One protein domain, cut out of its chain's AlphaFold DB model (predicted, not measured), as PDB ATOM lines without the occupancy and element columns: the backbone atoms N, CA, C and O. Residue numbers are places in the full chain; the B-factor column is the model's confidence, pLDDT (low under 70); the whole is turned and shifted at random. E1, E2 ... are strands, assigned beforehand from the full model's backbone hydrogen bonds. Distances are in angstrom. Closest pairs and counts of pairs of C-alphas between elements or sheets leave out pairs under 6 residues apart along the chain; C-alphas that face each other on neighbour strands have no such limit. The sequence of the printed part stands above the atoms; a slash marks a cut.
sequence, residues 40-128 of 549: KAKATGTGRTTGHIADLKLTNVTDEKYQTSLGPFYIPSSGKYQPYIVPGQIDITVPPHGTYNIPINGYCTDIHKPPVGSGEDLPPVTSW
ATOM      1  N   LYS A  40     165.004 158.711 145.782       97.75
ATOM      2  CA  LYS A  40     165.241 157.264 145.862       97.75
ATOM      3  C   LYS A  40     164.775 156.769 147.221       97.75
ATOM      4  O   LYS A  40     165.198 157.315 148.237       97.75
ATOM      5  N   ALA A  41     163.947 155.731 147.237       97.50
ATOM      6  CA  ALA A  41     163.418 155.139 148.457       97.50
ATOM      7  C   ALA A  41     163.809 153.662 148.551       97.50
ATOM      8  O   ALA A  41     163.677 152.920 147.578       97.50
ATOM      9  N   LYS A  42     164.285 153.235 149.722       97.81
ATOM     10  CA  LYS A  42     164.565 151.830 150.032       97.81
ATOM     11  C   LYS A  42     164.130 151.527 151.460       97.81
ATOM     12  O   LYS A  42     164.527 152.252 152.365       97.81
ATOM     13  N   ALA A  43     163.363 150.461 151.656       98.12
ATOM     14  CA  ALA A  43     162.921 150.023 152.975       98.12
ATOM     15  C   ALA A  43     163.495 148.642 153.312       98.12
ATOM     16  O   ALA A  43     163.457 147.742 152.471       98.12
ATOM     17  N   THR A  44     164.013 148.481 154.528       98.38
ATOM     18  CA  THR A  44     164.595 147.223 155.024       98.38
ATOM     19  C   THR A  44     164.000 146.826 156.368       98.38
ATOM     20  O   THR A  44     163.795 147.687 157.219       98.38
ATOM     21  N   GLY A  45     163.712 145.540 156.561       98.19
ATOM     22  CA  GLY A  45     163.102 145.020 157.781       98.19
ATOM     23  C   GLY A  45     164.069 145.019 158.959       98.19
ATOM     24  O   GLY A  45     165.288 145.022 158.782       98.19
ATOM     25  N   THR A  46     163.526 144.994 160.174       98.25
ATOM     26  CA  THR A  46     164.306 144.852 161.416       98.25
ATOM     27  C   THR A  46     164.239 143.439 162.003       98.25
ATOM     28  O   THR A  46     164.979 143.139 162.937       98.25
ATOM     29  N   GLY A  47     163.373 142.565 161.477       97.06
ATOM     30  CA  GLY A  47     163.039 141.269 162.079       97.06
ATOM     31  C   GLY A  47     161.968 141.340 163.173       97.06
ATOM     32  O   GLY A  47     161.569 140.300 163.694       97.06
ATOM     33  N   ARG A  48     161.478 142.537 163.520       96.81
ATOM     34  CA  ARG A  48     160.468 142.724 164.571       96.81
ATOM     35  C   ARG A  48     159.052 142.565 164.028       96.81
ATOM     36  O   ARG A  48     158.766 142.903 162.880       96.81
ATOM     37  N   THR A  49     158.153 142.086 164.886       96.56
ATOM     38  CA  THR A  49     156.721 141.968 164.572       96.56
ATOM     39  C   THR A  49     155.916 143.215 164.930       96.56
ATOM     40  O   THR A  49     154.859 143.453 164.361       96.56
ATOM     41  N   THR A  50     156.413 144.031 165.858       97.38
ATOM     42  CA  THR A  50     155.766 145.271 166.294       97.38
ATOM     43  C   THR A  50     156.801 146.289 166.785       97.38
ATOM     44  O   THR A  50     157.990 145.967 166.945       97.38
ATOM     45  N   GLY A  51     156.369 147.533 166.988       96.94
ATOM     46  CA  GLY A  51     157.253 148.665 167.237       96.94
ATOM     47  C   GLY A  51     158.022 148.989 165.961       96.94
ATOM     48  O   GLY A  51     157.427 149.039 164.890       96.94
ATOM     49  N   HIS A  52     159.340 149.165 166.053       97.56
ATOM     50  CA  HIS A  52     160.212 149.500 164.917       97.56
ATOM     51  C   HIS A  52     160.383 148.317 163.949       97.56
ATOM     52  O   HIS A  52     161.305 147.519 164.087       97.56
ATOM     53  N   ILE A  53     159.485 148.178 162.974       97.94
ATOM     54  CA  ILE A  53     159.420 147.035 162.041       97.94
ATOM     55  C   ILE A  53     160.358 147.163 160.833       97.94
ATOM     56  O   ILE A  53     160.749 146.154 160.243       97.94
ATOM     57  N   ALA A  54     160.713 148.390 160.442       98.31
ATOM     58  CA  ALA A  54     161.529 148.651 159.261       98.31
ATOM     59  C   ALA A  54     162.276 149.988 159.348       98.31
ATOM     60  O   ALA A  54     161.856 150.904 160.050       98.31
ATOM     61  N   ASP A  55     163.340 150.119 158.565       98.38
ATOM     62  CA  ASP A  55     164.031 151.374 158.283       98.38
ATOM     63  C   ASP A  55     163.756 151.800 156.841       98.38
ATOM     64  O   ASP A  55     164.046 151.060 155.900       98.38
ATOM     65  N   LEU A  56     163.220 153.006 156.655       98.25
ATOM     66  CA  LEU A  56     163.031 153.621 155.345       98.25
ATOM     67  C   LEU A  56     164.139 154.643 155.083       98.25
ATOM     68  O   LEU A  56     164.203 155.698 155.712       98.25
ATOM     69  N   LYS A  57     164.993 154.356 154.106       98.44
ATOM     70  CA  LYS A  57     166.026 155.262 153.609       98.44
ATOM     71  C   LYS A  57     165.509 156.045 152.407       98.44
ATOM     72  O   LYS A  57     165.239 155.463 151.355       98.44
ATOM     73  N   LEU A  58     165.445 157.367 152.541       98.06
ATOM     74  CA  LEU A  58     165.149 158.296 151.452       98.06
ATOM     75  C   LEU A  58     166.405 159.072 151.066       98.06
ATOM     76  O   LEU A  58     167.086 159.619 151.927       98.06
ATOM     77  N   THR A  59     166.719 159.129 149.775       98.50
ATOM     78  CA  THR A  59     167.822 159.927 149.222       98.50
ATOM     79  C   THR A  59     167.265 160.918 148.215       98.50
ATOM     80  O   THR A  59     166.695 160.511 147.202       98.50
ATOM     81  N   ASN A  60     167.433 162.205 148.491       98.50
ATOM     82  CA  ASN A  60     167.053 163.280 147.591       98.50
ATOM     83  C   ASN A  60     168.224 163.586 146.660       98.50
ATOM     84  O   ASN A  60     169.283 163.965 147.141       98.50
ATOM     85  N   VAL A  61     168.054 163.394 145.352       98.31
ATOM     86  CA  VAL A  61     169.091 163.694 144.346       98.31
ATOM     87  C   VAL A  61     168.874 165.037 143.645       98.31
ATOM     88  O   VAL A  61     169.552 165.337 142.667       98.31
ATOM     89  N   THR A  62     167.902 165.821 144.108       98.19
ATOM     90  CA  THR A  62     167.574 167.141 143.564       98.19
ATOM     91  C   THR A  62     168.258 168.257 144.356       98.19
ATOM     92  O   THR A  62     168.699 168.057 145.493       98.19
ATOM     93  N   ASP A  63     168.299 169.449 143.761       98.19
ATOM     94  CA  ASP A  63     168.766 170.681 144.408       98.19
ATOM     95  C   ASP A  63     167.718 171.311 145.347       98.19
ATOM     96  O   ASP A  63     168.018 172.269 146.063       98.19
ATOM     97  N   GLU A  64     166.494 170.780 145.382       97.81
ATOM     98  CA  GLU A  64     165.391 171.310 146.183       97.81
ATOM     99  C   GLU A  64     165.144 170.466 147.433       97.81
ATOM    100  O   GLU A  64     165.371 169.260 147.459       97.81
ATOM    101  N   LYS A  65     164.674 171.095 148.515       97.69
ATOM    102  CA  LYS A  65     164.279 170.367 149.726       97.69
ATOM    103  C   LYS A  65     163.024 169.545 149.426       97.69
ATOM    104  O   LYS A  65     162.014 170.100 149.009       97.69
ATOM    105  N   TYR A  66     163.050 168.259 149.766       97.31
ATOM    106  CA  TYR A  66     161.865 167.410 149.727       97.31
ATOM    107  C   TYR A  66     161.170 167.399 151.087       97.31
ATOM    108  O   TYR A  66     161.797 167.108 152.108       97.31
ATOM    109  N   GLN A  67     159.880 167.726 151.109       97.12
ATOM    110  CA  GLN A  67     159.053 167.694 152.311       97.12
ATOM    111  C   GLN A  67     157.717 167.029 151.994       97.12
ATOM    112  O   GLN A  67     157.043 167.413 151.042       97.12
ATOM    113  N   THR A  68     157.350 166.027 152.787       95.19
ATOM    114  CA  THR A  68     156.097 165.281 152.637       95.19
ATOM    115  C   THR A  68     155.664 164.715 153.987       95.19
ATOM    116  O   THR A  68     156.431 164.758 154.949       95.19
ATOM    117  N   SER A  69     154.472 164.134 154.043       94.44
ATOM    118  CA  SER A  69     154.063 163.249 155.131       94.44
ATOM    119  C   SER A  69     153.782 161.861 154.566       94.44
ATOM    120  O   SER A  69     153.243 161.721 153.469       94.44
ATOM    121  N   LEU A  70     154.155 160.833 155.316       93.44
ATOM    122  CA  LEU A  70     153.957 159.439 154.957       93.44
ATOM    123  C   LEU A  70     153.021 158.781 155.970       93.44
ATOM    124  O   LEU A  70     153.318 158.749 157.160       93.44
ATOM    125  N   GLY A  71     151.924 158.216 155.483       92.88
ATOM    126  CA  GLY A  71     151.008 157.390 156.262       92.88
ATOM    127  C   GLY A  71     149.741 158.068 156.767       92.88
ATOM    128  O   GLY A  71     149.564 159.267 156.551       92.88
ATOM    129  N   PRO A  72     148.844 157.288 157.400       97.06
ATOM    130  CA  PRO A  72     148.962 155.844 157.678       97.06
ATOM    131  C   PRO A  72     149.039 154.981 156.406       97.06
ATOM    132  O   PRO A  72     148.526 155.371 155.359       97.06
ATOM    133  N   PHE A  73     149.710 153.827 156.472       97.38
ATOM    134  CA  PHE A  73     149.864 152.933 155.316       97.38
ATOM    135  C   PHE A  73     149.874 151.447 155.687       97.38
ATOM    136  O   PHE A  73     150.233 151.059 156.796       97.38
ATOM    137  N   TYR A  74     149.496 150.611 154.724       98.12
ATOM    138  CA  TYR A  74     149.639 149.162 154.751       98.12
ATOM    139  C   TYR A  74     150.784 148.749 153.825       98.12
ATOM    140  O   TYR A  74     150.837 149.153 152.660       98.12
ATOM    141  N   ILE A  75     151.705 147.944 154.348       98.00
ATOM    142  CA  ILE A  75     152.802 147.364 153.580       98.00
ATOM    143  C   ILE A  75     152.368 145.952 153.178       98.00
ATOM    144  O   ILE A  75     152.292 145.081 154.053       98.00
ATOM    145  N   PRO A  76     152.075 145.696 151.890       97.31
ATOM    146  CA  PRO A  76     151.681 144.366 151.455       97.31
ATOM    147  C   PRO A  76     152.825 143.369 151.629       97.31
ATOM    148  O   PRO A  76     153.984 143.727 151.830       97.31
ATOM    149  N   SER A  77     152.501 142.088 151.536       96.12
ATOM    150  CA  SER A  77     153.495 141.025 151.570       96.12
ATOM    151  C   SER A  77     154.204 140.870 150.220       96.12
ATOM    152  O   SER A  77     153.588 140.981 149.162       96.12
ATOM    153  N   SER A  78     155.487 140.500 150.250       89.88
ATOM    154  CA  SER A  78     156.225 139.990 149.081       89.88
ATOM    155  C   SER A  78     155.960 138.500 148.787       89.88
ATOM    156  O   SER A  78     156.657 137.883 147.986       89.88
ATOM    157  N   GLY A  79     155.002 137.882 149.482       90.38
ATOM    158  CA  GLY A  79     154.694 136.451 149.466       90.38
ATOM    159  C   GLY A  79     155.399 135.669 150.581       90.38
ATOM    160  O   GLY A  79     154.747 134.873 151.266       90.38
ATOM    161  N   LYS A  80     156.702 135.921 150.792       93.31
ATOM    162  CA  LYS A  80     157.550 135.209 151.774       93.31
ATOM    163  C   LYS A  80     157.262 135.604 153.228       93.31
ATOM    164  O   LYS A  80     157.276 134.740 154.100       93.31
ATOM    165  N   TYR A  81     157.013 136.887 153.474       96.88
ATOM    166  CA  TYR A  81     156.834 137.447 154.818       96.88
ATOM    167  C   TYR A  81     155.397 137.881 155.058       96.88
ATOM    168  O   TYR A  81     154.623 138.019 154.111       96.88
ATOM    169  N   GLN A  82     155.034 138.112 156.311       96.25
ATOM    170  CA  GLN A  82     153.746 138.723 156.623       96.25
ATOM    171  C   GLN A  82     153.664 140.193 156.163       96.25
ATOM    172  O   GLN A  82     154.703 140.845 156.013       96.25
ATOM    173  N   PRO A  83     152.450 140.719 155.930       97.94
ATOM    174  CA  PRO A  83     152.224 142.144 155.722       97.94
ATOM    175  C   PRO A  83     152.296 142.935 157.038       97.94
ATOM    176  O   PRO A  83     152.322 142.366 158.134       97.94
ATOM    177  N   TYR A  84     152.281 144.264 156.914       98.50
ATOM    178  CA  TYR A  84     152.298 145.187 158.049       98.50
ATOM    179  C   TYR A  84     151.257 146.292 157.913       98.50
ATOM    180  O   TYR A  84     150.965 146.757 156.813       98.50
ATOM    181  N   ILE A  85     150.784 146.796 159.050       98.44
ATOM    182  CA  ILE A  85     150.026 148.041 159.149       98.44
ATOM    183  C   ILE A  85     150.813 149.084 159.950       98.44
ATOM    184  O   ILE A  85     151.357 148.798 161.017       98.44
ATOM    185  N   VAL A  86     150.872 150.311 159.436       98.38
ATOM    186  CA  VAL A  86     151.519 151.464 160.069       98.38
ATOM    187  C   VAL A  86     150.444 152.511 160.363       98.38
ATOM    188  O   VAL A  86     149.996 153.202 159.446       98.38
ATOM    189  N   PRO A  87     149.987 152.624 161.626       97.56
ATOM    190  CA  PRO A  87     148.872 153.504 161.973       97.56
ATOM    191  C   PRO A  87     149.266 154.980 162.100       97.56
ATOM    192  O   PRO A  87     148.396 155.847 162.100       97.56
ATOM    193  N   GLY A  88     150.560 155.277 162.249       95.44
ATOM    194  CA  GLY A  88     151.063 156.639 162.408       95.44
ATOM    195  C   GLY A  88     151.303 157.346 161.074       95.44
ATOM    196  O   GLY A  88     151.700 156.723 160.091       95.44
ATOM    197  N   GLN A  89     151.122 158.665 161.076       95.81
ATOM    198  CA  GLN A  89     151.632 159.554 160.035       95.81
ATOM    199  C   GLN A  89     153.015 160.074 160.449       95.81
ATOM    200  O   GLN A  89     153.239 160.412 161.611       95.81
ATOM    201  N   ILE A  90     153.943 160.126 159.499       94.75
ATOM    202  CA  ILE A  90     155.337 160.512 159.708       94.75
ATOM    203  C   ILE A  90     155.647 161.716 158.825       94.75
ATOM    204  O   ILE A  90     155.568 161.622 157.602       94.75
ATOM    205  N   ASP A  91     156.043 162.835 159.425       96.12
ATOM    206  CA  ASP A  91     156.508 164.000 158.675       96.12
ATOM    207  C   ASP A  91     157.971 163.832 158.262       96.12
ATOM    208  O   ASP A  91     158.846 163.488 159.059       96.12
ATOM    209  N   ILE A  92     158.239 164.083 156.986       96.12
ATOM    210  CA  ILE A  92     159.520 163.825 156.344       96.12
ATOM    211  C   ILE A  92     160.059 165.134 155.785       96.12
ATOM    212  O   ILE A  92     159.375 165.878 155.084       96.12
ATOM    213  N   THR A  93     161.330 165.404 156.061       97.56
ATOM    214  CA  THR A  93     162.098 166.466 155.413       97.56
ATOM    215  C   THR A  93     163.463 165.916 155.029       97.56
ATOM    216  O   THR A  93     164.247 165.551 155.901       97.56
ATOM    217  N   VAL A  94     163.757 165.876 153.729       97.94
ATOM    218  CA  VAL A  94     165.055 165.455 153.190       97.94
ATOM    219  C   VAL A  94     165.718 166.661 152.518       97.94
ATOM    220  O   VAL A  94     165.152 167.211 151.566       97.94
ATOM    221  N   PRO A  95     166.891 167.118 152.994       98.00
ATOM    222  CA  PRO A  95     167.571 168.254 152.379       98.00
ATOM    223  C   PRO A  95     168.018 167.931 150.940       98.00
ATOM    224  O   PRO A  95     168.098 166.749 150.586       98.00
ATOM    225  N   PRO A  96     168.309 168.951 150.109       98.44
ATOM    226  CA  PRO A  96     168.935 168.762 148.799       98.44
ATOM    227  C   PRO A  96     170.173 167.868 148.889       98.44
ATOM    228  O   PRO A  96     170.965 168.024 149.822       98.44
ATOM    229  N   HIS A  97     170.328 166.926 147.954       98.06
ATOM    230  CA  HIS A  97     171.426 165.935 147.941       98.06
ATOM    231  C   HIS A  97     171.578 165.115 149.237       98.06
ATOM    232  O   HIS A  97     172.611 164.492 149.490       98.06
ATOM    233  N   GLY A  98     170.553 165.135 150.092       98.19
ATOM    234  CA  GLY A  98     170.565 164.558 151.425       98.19
ATOM    235  C   GLY A  98     170.046 163.130 151.471       98.19
ATOM    236  O   GLY A  98     169.330 162.658 150.590       98.19
ATOM    237  N   THR A  99     170.370 162.444 152.563       98.31
ATOM    238  CA  THR A  99     169.776 161.153 152.918       98.31
ATOM    239  C   THR A  99     169.136 161.252 154.294       98.31
ATOM    240  O   THR A  99     169.731 161.825 155.206       98.31
ATOM    241  N   TYR A 100     167.954 160.666 154.453       97.88
ATOM    242  CA  TYR A 100     167.267 160.555 155.732       97.88
ATOM    243  C   TYR A 100     166.826 159.109 155.969       97.88
ATOM    244  O   TYR A 100     166.277 158.476 155.065       97.88
ATOM    245  N   ASN A 101     167.093 158.593 157.169       97.38
ATOM    246  CA  ASN A 101     166.667 157.264 157.601       97.38
ATOM    247  C   ASN A 101     165.511 157.430 158.584       97.38
ATOM    248  O   ASN A 101     165.648 158.129 159.588       97.38
ATOM    249  N   ILE A 102     164.385 156.802 158.277       97.50
ATOM    250  CA  ILE A 102     163.132 156.950 159.004       97.50
ATOM    251  C   ILE A 102     162.811 155.606 159.664       97.50
ATOM    252  O   ILE A 102     162.596 154.631 158.936       97.50
ATOM    253  N   PRO A 103     162.746 155.530 161.003       97.88
ATOM    254  CA  PRO A 103     162.252 154.337 161.670       97.88
ATOM    255  C   PRO A 103     160.744 154.219 161.432       97.88
ATOM    256  O   PRO A 103     159.978 155.145 161.707       97.88
ATOM    257  N   ILE A 104     160.314 153.077 160.909       98.12
ATOM    258  CA  ILE A 104     158.909 152.775 160.654       98.12
ATOM    259  C   ILE A 104     158.379 151.941 161.811       98.12
ATOM    260  O   ILE A 104     158.825 150.811 162.022       98.12
ATOM    261  N   ASN A 105     157.416 152.504 162.543       97.94
ATOM    262  CA  ASN A 105     156.739 151.816 163.635       97.94
ATOM    263  C   ASN A 105     155.398 151.241 163.169       97.94
ATOM    264  O   ASN A 105     154.551 151.989 162.686       97.94
ATOM    265  N   GLY A 106     155.184 149.938 163.322       98.25
ATOM    266  CA  GLY A 106     153.990 149.267 162.813       98.25
ATOM    267  C   GLY A 106     153.706 147.938 163.495       98.25
ATOM    268  O   GLY A 106     154.320 147.601 164.504       98.25
ATOM    269  N   TYR A 107     152.746 147.207 162.936       98.62
ATOM    270  CA  TYR A 107     152.261 145.934 163.458       98.62
ATOM    271  C   TYR A 107     152.116 144.930 162.328       98.62
ATOM    272  O   TYR A 107     151.583 145.230 161.260       98.62
ATOM    273  N   CYS A 108     152.579 143.728 162.590       98.19
ATOM    274  CA  CYS A 108     152.395 142.557 161.762       98.19
ATOM    275  C   CYS A 108     150.915 142.156 161.658       98.19
ATOM    276  O   CYS A 108     150.199 142.209 162.657       98.19
ATOM    277  N   THR A 109     150.455 141.724 160.481       98.19
ATOM    278  CA  THR A 109     149.028 141.404 160.246       98.19
ATOM    279  C   THR A 109     148.743 139.909 160.062       98.19
ATOM    280  O   THR A 109     147.587 139.539 159.867       98.19
ATOM    281  N   ASP A 110     149.757 139.037 160.126       97.69
ATOM    282  CA  ASP A 110     149.582 137.586 159.977       97.69
ATOM    283  C   ASP A 110     150.528 136.788 160.890       97.69
ATOM    284  O   ASP A 110     151.708 136.606 160.594       97.69
ATOM    285  N   ILE A 111     149.978 136.255 161.982       96.25
ATOM    286  CA  ILE A 111     150.705 135.436 162.964       96.25
ATOM    287  C   ILE A 111     151.365 134.191 162.345       96.25
ATOM    288  O   ILE A 111     152.368 133.699 162.866       96.25
ATOM    289  N   HIS A 112     150.840 133.687 161.226       95.62
ATOM    290  CA  HIS A 112     151.264 132.420 160.628       95.62
ATOM    291  C   HIS A 112     152.459 132.568 159.682       95.62
ATOM    292  O   HIS A 112     152.990 131.565 159.196       95.62
ATOM    293  N   LYS A 113     152.928 133.797 159.430       95.62
ATOM    294  CA  LYS A 113     154.129 134.062 158.625       95.62
ATOM    295  C   LYS A 113     155.197 134.820 159.412       95.62
ATOM    296  O   LYS A 113     154.884 135.623 160.284       95.62
ATOM    297  N   PRO A 114     156.489 134.610 159.106       96.56
ATOM    298  CA  PRO A 114     157.559 135.345 159.767       96.56
ATOM    299  C   PRO A 114     157.584 136.820 159.329       96.56
ATOM    300  O   PRO A 114     157.161 137.140 158.210       96.56
ATOM    301  N   PRO A 115     158.087 137.736 160.179       97.38
ATOM    302  CA  PRO A 115     158.397 139.105 159.768       97.38
ATOM    303  C   PRO A 115     159.557 139.124 158.759       97.38
ATOM    304  O   PRO A 115     160.342 138.177 158.682       97.38
ATOM    305  N   VAL A 116     159.681 140.216 158.003       98.00
ATOM    306  CA  VAL A 116     160.845 140.511 157.155       98.00
ATOM    307  C   VAL A 116     162.088 140.583 158.038       98.00
ATOM    308  O   VAL A 116     162.110 141.329 159.021       98.00
ATOM    309  N   GLY A 117     163.111 139.796 157.704       97.31
ATOM    310  CA  GLY A 117     164.333 139.692 158.490       97.31
ATOM    311  C   GLY A 117     165.119 141.001 158.538       97.31
ATOM    312  O   GLY A 117     164.952 141.893 157.706       97.31
ATOM    313  N   SER A 118     166.005 141.110 159.530       97.81
ATOM    314  CA  SER A 118     166.865 142.285 159.685       97.81
ATOM    315  C   SER A 118     167.728 142.511 158.437       97.81
ATOM    316  O   SER A 118     168.465 141.618 158.016       97.81
ATOM    317  N   GLY A 119     167.626 143.701 157.843       97.38
ATOM    318  CA  GLY A 119     168.362 144.099 156.642       97.38
ATOM    319  C   GLY A 119     167.800 143.562 155.322       97.38
ATOM    320  O   GLY A 119     168.323 143.918 154.265       97.38
ATOM    321  N   GLU A 120     166.749 142.739 155.350       97.94
ATOM    322  CA  GLU A 120     166.087 142.252 154.139       97.94
ATOM    323  C   GLU A 120     165.133 143.305 153.568       97.94
ATOM    324  O   GLU A 120     164.533 144.088 154.304       97.94
ATOM    325  N   ASP A 121     164.988 143.332 152.245       97.62
ATOM    326  CA  ASP A 121     164.183 144.343 151.561       97.62
ATOM    327  C   ASP A 121     162.674 144.108 151.784       97.62
ATOM    328  O   ASP A 121     162.166 142.994 151.619       97.62
ATOM    329  N   LEU A 122     161.942 145.178 152.113       97.94
ATOM    330  CA  LEU A 122     160.478 145.200 152.015       97.94
ATOM    331  C   LEU A 122     160.046 145.440 150.559       97.94
ATOM    332  O   LEU A 122     160.855 145.888 149.739       97.94
ATOM    333  N   PRO A 123     158.761 145.209 150.220       96.88
ATOM    334  CA  PRO A 123     158.223 145.656 148.944       96.88
ATOM    335  C   PRO A 123     158.492 147.145 148.690       96.88
ATOM    336  O   PRO A 123     158.524 147.931 149.649       96.88
ATOM    337  N   PRO A 124     158.670 147.545 147.416       96.25
ATOM    338  CA  PRO A 124     158.913 148.935 147.050       96.25
ATOM    339  C   PRO A 124     157.895 149.880 147.693       96.25
ATOM    340  O   PRO A 124     156.713 149.568 147.751       96.25
ATOM    341  N   VAL A 125     158.331 151.065 148.127       96.00
ATOM    342  CA  VAL A 125     157.445 152.045 148.792       96.00
ATOM    343  C   VAL A 125     156.258 152.440 147.903       96.00
ATOM    344  O   VAL A 125     155.166 152.691 148.395       96.00
ATOM    345  N   THR A 126     156.437 152.404 146.582       94.94
ATOM    346  CA  THR A 126     155.373 152.640 145.595       94.94
ATOM    347  C   THR A 126     154.288 151.562 145.572       94.94
ATOM    348  O   THR A 126     153.278 151.748 144.910       94.94
ATOM    349  N   SER A 127     154.479 150.424 146.246       95.38
ATOM    350  CA  SER A 127     153.443 149.401 146.422       95.38
ATOM    351  C   SER A 127     152.738 149.501 147.776       95.38
ATOM    352  O   SER A 127     151.907 148.650 148.083       95.38
ATOM    353  N   TRP A 128     153.104 150.460 148.630       96.81
ATOM    354  CA  TRP A 128     152.455 150.643 149.925       96.81
ATOM    355  C   TRP A 128     151.115 151.341 149.719       96.81
ATOM    356  O   TRP A 128     150.999 152.264 148.913       96.81
TER     357      TRP A 128
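This is residues 40 to 128 of the 549 residues of an uncharacterized protein of Saprospirales bacterium (UniProt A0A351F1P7). A curled sheet of five strands, bent round like part of a barrel, is partly covered at one end by a ribbon of two strands, E3 and E6, making a small elongated sandwich. The long strands E2 and E7 run side by side near the middle, and the last stretch, residues 121 to 128, passes across the open gap between the edge strands E1 and E4. The printed part has 89 residues with seven named strands, E1 to E7 in turn, and no named helix; it is all strand by class, though under half of the residues, 43, are in named elements. The large sheet runs E1, E2, E7, E5, E4 and the small one E3, E6, both antiparallel. The whole is compact, with a radius of gyration of the C-alphas of 13.2 A, in a rod outline of 45 by 22 by 19 A.

Find C-alpha 40 at (165.241, 157.264, 145.862); from there E1 runs to residue 45, 17.2 A. E2, residues 50 to 60, spans 28.3 A and ends at C-alpha 60 at (167.053, 163.280, 147.591). Next come E3, residues 66 to 70, then E4, residues 73 to 75, E5, residues 84 to 86, and E6, residues 90 to 94. E7, residues 99 to 108, spans 26.9 A and ends at C-alpha 108 at (152.395, 142.557, 161.762).

Start at the large sheet, which is strongly twisted. E1 and E2 form a hairpin, with N 42 and O 57 2.9 A apart, within hydrogen-bond range. E2 and E7 are antiparallel at 153 degrees, with N 102 and O 56 at 2.8 A. The pairing of E7 is staggered: residues 99 to 107 pair with E2 and 107 to 108 with E5, where N 85 and O 107 are 2.8 A apart. E4 and E5 form a hairpin, with N 75 and O 84 at 2.8 A. In the other sheet look at N 92 and O 68 of E6 and E3, 2.8 A apart. The two sheets form a sandwich, two sheets face to face, their facing parts 9.3 A centre to centre. The closest C-alphas of E6 and E7 are those of Val 94 and Tyr 100, 5.9 A apart. E3 runs on into E4 at 82 degrees across a break of 2 residues, while E1 and E4 are apart.

Look for the two farthest C-alphas at Asp 63 and His 112, 45.1 A apart. The printed part has no cut and no long link; residues 109 to 128 hold no named element. The mean pLDDT of the printed part is 97.1, and no printed residue is under 70.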